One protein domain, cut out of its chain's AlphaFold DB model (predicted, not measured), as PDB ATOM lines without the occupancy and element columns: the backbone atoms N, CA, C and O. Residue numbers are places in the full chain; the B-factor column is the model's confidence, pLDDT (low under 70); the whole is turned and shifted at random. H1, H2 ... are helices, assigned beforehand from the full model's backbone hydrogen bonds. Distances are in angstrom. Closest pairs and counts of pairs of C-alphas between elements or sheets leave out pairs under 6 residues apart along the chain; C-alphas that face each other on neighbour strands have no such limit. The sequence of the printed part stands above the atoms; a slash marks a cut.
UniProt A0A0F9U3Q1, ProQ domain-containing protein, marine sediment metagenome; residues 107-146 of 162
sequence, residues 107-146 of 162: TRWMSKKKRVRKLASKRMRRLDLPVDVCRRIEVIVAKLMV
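Overview. This is residues 107 to 146 of the 162 residues of the protein "ProQ domain-containing protein" of marine sediment metagenome (UniProt A0A0F9U3Q1). A long helix, H1, runs to a turn, and a shorter helix, H2, folds back beside it, the two lying loosely side by side as a flat, narrow U with one longer arm. The turn, residues 126 to 132, stands free at one end. The printed part has 40 residues with two named helices, H1 then H2, and no named strand; its class is all helix. It is only just compact, close to loose, with a radius of gyration of the C-alphas of 10.7 A, and spans 33 by 19 by 8 A.

Along the chain. H1, residues 107 to 126, begins with C-alpha 107 at (20.220, -13.082, -2.180) and is 28.8 A long from first to last C-alpha. H2, residues 131 to 144, is 20.1 A long and ends with C-alpha 144 at (27.112, -3.160, -15.045).

Arrangement. H1 and H2 are close but not clearly touching; their closest C-alphas, those of Met 124 and Cys 134, are 6.6 A apart. They run opposite ways at a shallow tilt of 19 degrees. In H1 and H2 every O i to N i+4 pair is within hydrogen-bond range.

Size, cuts and confidence. The two C-alphas farthest apart, those of Thr 107 and Pro 130, are 32.9 A apart. The link is tight, and the printed part has no cut. Residues 145 to 146 have pLDDT under 70.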
ATOM      1  N   THR A 107      19.063 -12.436  -2.824       86.44
ATOM      2  CA  THR A 107      20.220 -13.082  -2.180       86.44
ATOM      3  C   THR A 107      21.175 -13.698  -3.205       86.44
ATOM      4  O   THR A 107      22.401 -13.525  -3.130       86.44
ATOM      5  N   ARG A 108      20.635 -14.397  -4.212       88.00
ATOM      6  CA  ARG A 108      21.422 -14.983  -5.310       88.00
ATOM      7  C   ARG A 108      22.115 -13.911  -6.140       88.00
ATOM      8  O   ARG A 108      23.293 -14.067  -6.474       88.00
ATOM      9  N   TRP A 109      21.423 -12.817  -6.439       83.44
ATOM     10  CA  TRP A 109      21.986 -11.686  -7.168       83.44
ATOM     11  C   TRP A 109      23.143 -11.037  -6.401       83.44
ATOM     12  O   TRP A 109      24.235 -10.884  -6.957       83.44
ATOM     13  N   MET A 110      22.968 -10.764  -5.106       83.06
ATOM     14  CA  MET A 110      24.028 -10.220  -4.246       83.06
ATOM     15  C   MET A 110      25.245 -11.150  -4.168       83.06
ATOM     16  O   MET A 110      26.393 -10.701  -4.271       83.06
ATOM     17  N   SER A 111      25.015 -12.460  -4.079       84.25
ATOM     18  CA  SER A 111      26.081 -13.467  -4.085       84.25
ATOM     19  C   SER A 111      26.837 -13.501  -5.418       84.25
ATOM     20  O   SER A 111      28.074 -13.490  -5.439       84.25
ATOM     21  N   LYS A 112      26.115 -13.468  -6.549       82.06
ATOM     22  CA  LYS A 112      26.700 -13.371  -7.898       82.06
ATOM     23  C   LYS A 112      27.543 -12.104  -8.024       82.06
ATOM     24  O   LYS A 112      28.681 -12.169  -8.493       82.06
ATOM     25  N   LYS A 113      27.034 -10.978  -7.521       82.19
ATOM     26  CA  LYS A 113      27.730  -9.690  -7.495       82.19
ATOM     27  C   LYS A 113      29.041  -9.772  -6.710       82.19
ATOM     28  O   LYS A 113      30.105  -9.455  -7.240       82.19
ATOM     29  N   LYS A 114      29.024 -10.309  -5.493       82.88
ATOM     30  CA  LYS A 114      30.249 -10.519  -4.701       82.88
ATOM     31  C   LYS A 114      31.282 -11.390  -5.434       82.88
ATOM     32  O   LYS A 114      32.468 -11.059  -5.446       82.88
ATOM     33  N   ARG A 115      30.844 -12.471  -6.090       81.06
ATOM     34  CA  ARG A 115      31.723 -13.395  -6.828       81.06
ATOM     35  C   ARG A 115      32.387 -12.740  -8.043       81.06
ATOM     36  O   ARG A 115      33.589 -12.916  -8.229       81.06
ATOM     37  N   VAL A 116      31.637 -11.974  -8.836       81.12
ATOM     38  CA  VAL A 116      32.172 -11.258 -10.010       81.12
ATOM     39  C   VAL A 116      33.233 -10.241  -9.589       81.12
ATOM     40  O   VAL A 116      34.324 -10.242 -10.158       81.12
ATOM     41  N   ARG A 117      32.974  -9.451  -8.538       82.44
ATOM     42  CA  ARG A 117      33.964  -8.513  -7.974       82.44
ATOM     43  C   ARG A 117      35.237  -9.228  -7.531       82.44
ATOM     44  O   ARG A 117      36.321  -8.848  -7.953       82.44
ATOM     45  N   LYS A 118      35.112 -10.310  -6.754       84.62
ATOM     46  CA  LYS A 118      36.271 -11.087  -6.280       84.62
ATOM     47  C   LYS A 118      37.112 -11.636  -7.438       84.62
ATOM     48  O   LYS A 118      38.339 -11.627  -7.354       84.62
ATOM     49  N   LEU A 119      36.468 -12.110  -8.507       82.56
ATOM     50  CA  LEU A 119      37.161 -12.609  -9.696       82.56
ATOM     51  C   LEU A 119      37.887 -11.484 -10.444       82.56
ATOM     52  O   LEU A 119      39.052 -11.665 -10.793       82.56
ATOM     53  N   ALA A 120      37.231 -10.338 -10.644       82.31
ATOM     54  CA  ALA A 120      37.840  -9.160 -11.257       82.31
ATOM     55  C   ALA A 120      39.069  -8.701 -10.457       82.31
ATOM     56  O   ALA A 120      40.158  -8.644 -11.016       82.31
ATOM     57  N   SER A 121      38.947  -8.517  -9.138       83.75
ATOM     58  CA  SER A 121      40.077  -8.137  -8.277       83.75
ATOM     59  C   SER A 121      41.222  -9.151  -8.316       83.75
ATOM     60  O   SER A 121      42.384  -8.763  -8.363       83.75
ATOM     61  N   LYS A 122      40.927 -10.462  -8.331       85.69
ATOM     62  CA  LYS A 122      41.967 -11.500  -8.455       85.69
ATOM     63  C   LYS A 122      42.702 -11.411  -9.796       85.69
ATOM     64  O   LYS A 122      43.911 -11.614  -9.821       85.69
ATOM     65  N   ARG A 123      41.989 -11.129 -10.891       87.88
ATOM     66  CA  ARG A 123      42.586 -10.968 -12.227       87.88
ATOM     67  C   ARG A 123      43.421  -9.696 -12.331       87.88
ATOM     68  O   ARG A 123      44.539  -9.788 -12.814       87.88
ATOM     69  N   MET A 124      42.924  -8.567 -11.825       86.50
ATOM     70  CA  MET A 124      43.671  -7.301 -11.805       86.50
ATOM     71  C   MET A 124      44.989  -7.445 -11.037       86.50
ATOM     72  O   MET A 124      46.029  -7.084 -11.566       86.50
ATOM     73  N   ARG A 125      44.965  -8.088  -9.857       87.00
ATOM     74  CA  ARG A 125      46.189  -8.400  -9.094       87.00
ATOM     75  C   ARG A 125      47.152  -9.327  -9.832       87.00
ATOM     76  O   ARG A 125      48.352  -9.161  -9.720       87.00
ATOM     77  N   ARG A 126      46.638 -10.331 -10.551       93.00
ATOM     78  CA  ARG A 126      47.481 -11.266 -11.314       93.00
ATOM     79  C   ARG A 126      48.196 -10.576 -12.479       93.00
ATOM     80  O   ARG A 126      49.296 -10.982 -12.815       93.00
ATOM     81  N   LEU A 127      47.534  -9.617 -13.118       93.06
ATOM     82  CA  LEU A 127      48.049  -8.905 -14.288       93.06
ATOM     83  C   LEU A 127      48.873  -7.661 -13.923       93.06
ATOM     84  O   LEU A 127      49.294  -6.967 -14.836       93.06
ATOM     85  N   ASP A 128      49.043  -7.379 -12.626       92.62
ATOM     86  CA  ASP A 128      49.730  -6.195 -12.095       92.62
ATOM     87  C   ASP A 128      49.341  -4.895 -12.817       92.62
ATOM     88  O   ASP A 128      50.166  -4.118 -13.293       92.62
ATOM     89  N   LEU A 129      48.029  -4.705 -12.997       89.94
ATOM     90  CA  LEU A 129      47.535  -3.584 -13.786       89.94
ATOM     91  C   LEU A 129      47.815  -2.250 -13.077       89.94
ATOM     92  O   LEU A 129      47.598  -2.154 -11.864       89.94
ATOM     93  N   PRO A 130      48.147  -1.190 -13.836       94.00
ATOM     94  CA  PRO A 130      48.230   0.163 -13.305       94.00
ATOM     95  C   PRO A 130      46.976   0.569 -12.515       94.00
ATOM     96  O   PRO A 130      45.845   0.163 -12.819       94.00
ATOM     97  N   VAL A 131      47.172   1.383 -11.474       90.06
ATOM     98  CA  VAL A 131      46.116   1.773 -10.519       90.06
ATOM     99  C   VAL A 131      44.943   2.480 -11.210       90.06
ATOM    100  O   VAL A 131      43.783   2.283 -10.837       90.06
ATOM    101  N   ASP A 132      45.213   3.280 -12.239       93.38
ATOM    102  CA  ASP A 132      44.209   3.983 -13.041       93.38
ATOM    103  C   ASP A 132      43.341   3.015 -13.865       93.38
ATOM    104  O   ASP A 132      42.114   3.169 -13.912       93.38
ATOM    105  N   VAL A 133      43.944   1.967 -14.435       89.81
ATOM    106  CA  VAL A 133      43.234   0.896 -15.150       89.81
ATOM    107  C   VAL A 133      42.351   0.111 -14.183       89.81
ATOM    108  O   VAL A 133      41.172  -0.114 -14.475       89.81
ATOM    109  N   CYS A 134      42.868  -0.238 -13.001       87.25
ATOM    110  CA  CYS A 134      42.089  -0.894 -11.948       87.25
ATOM    111  C   CYS A 134      40.860  -0.062 -11.554       87.25
ATOM    112  O   CYS A 134      39.739  -0.574 -11.545       87.25
ATOM    113  N   ARG A 135      41.044   1.245 -11.321       88.69
ATOM    114  CA  ARG A 135      39.957   2.175 -10.975       88.69
ATOM    115  C   ARG A 135      38.899   2.254 -12.082       88.69
ATOM    116  O   ARG A 135      37.702   2.232 -11.795       88.69
ATOM    117  N   ARG A 136      39.313   2.297 -13.355       89.88
ATOM    118  CA  ARG A 136      38.398   2.266 -14.513       89.88
ATOM    119  C   ARG A 136      37.567   0.983 -14.555       89.88
ATOM    120  O   ARG A 136      36.350   1.052 -14.736       89.88
ATOM    121  N   ILE A 137      38.199  -0.173 -14.349       85.44
ATOM    122  CA  ILE A 137      37.520  -1.475 -14.327       85.44
ATOM    123  C   ILE A 137      36.505  -1.536 -13.181       85.44
ATOM    124  O   ILE A 137      35.374  -1.972 -13.395       85.44
ATOM    125  N   GLU A 138      36.856  -1.063 -11.985       85.25
ATOM    126  CA  GLU A 138      35.943  -1.041 -10.835       85.25
ATOM    127  C   GLU A 138      34.685  -0.206 -11.095       85.25
ATOM    128  O   GLU A 138      33.578  -0.657 -10.785       85.25
ATOM    129  N   VAL A 139      34.826   0.960 -11.732       86.12
ATOM    130  CA  VAL A 139      33.689   1.807 -12.133       86.12
ATOM    131  C   VAL A 139      32.794   1.094 -13.149       86.12
ATOM    132  O   VAL A 139      31.569   1.106 -13.002       86.12
ATOM    133  N   ILE A 140      33.374   0.446 -14.165       83.81
ATOM    134  CA  ILE A 140      32.613  -0.302 -15.180       83.81
ATOM    135  C   ILE A 140      31.868  -1.474 -14.533       83.81
ATOM    136  O   ILE A 140      30.664  -1.633 -14.744       83.81
ATOM    137  N   VAL A 141      32.548  -2.255 -13.689       78.75
ATOM    138  CA  VAL A 141      31.942  -3.367 -12.943       78.75
ATOM    139  C   VAL A 141      30.807  -2.854 -12.059       78.75
ATOM    140  O   VAL A 141      29.729  -3.441 -12.061       78.75
ATOM    141  N   ALA A 142      30.986  -1.740 -11.347       76.50
ATOM    142  CA  ALA A 142      29.926  -1.142 -10.541       76.50
ATOM    143  C   ALA A 142      28.707  -0.733 -11.386       76.50
ATOM    144  O   ALA A 142      27.586  -1.050 -10.993       76.50
ATOM    145  N   LYS A 143      28.910  -0.110 -12.555       75.69
ATOM    146  CA  LYS A 143      27.827   0.292 -13.472       75.69
ATOM    147  C   LYS A 143      27.055  -0.905 -14.031       75.69
ATOM    148  O   LYS A 143      25.830  -0.920 -13.944       75.69
ATOM    149  N   LEU A 144      27.745  -1.936 -14.523       70.62
ATOM    150  CA  LEU A 144      27.112  -3.160 -15.045       70.62
ATOM    151  C   LEU A 144      26.331  -3.924 -13.961       70.62
ATOM    152  O   LEU A 144      25.339  -4.590 -14.236       70.62
ATOM    153  N   MET A 145      26.754  -3.804 -12.702       66.12
ATOM    154  CA  MET A 145      26.087  -4.398 -11.540       66.12
ATOM    155  C   MET A 145      24.924  -3.585 -10.978       66.12
ATOM    156  O   MET A 145      24.340  -3.994  -9.973       66.12
ATOM    157  N   VAL A 146      24.649  -2.415 -11.543       60.81
ATOM    158  CA  VAL A 146      23.551  -1.518 -11.159       60.81
ATOM    159  C   VAL A 146      22.489  -1.504 -12.264       60.81
ATOM    160  O   VAL A 146      21.686  -0.581 -12.290       60.81
TER     161      VAL A 146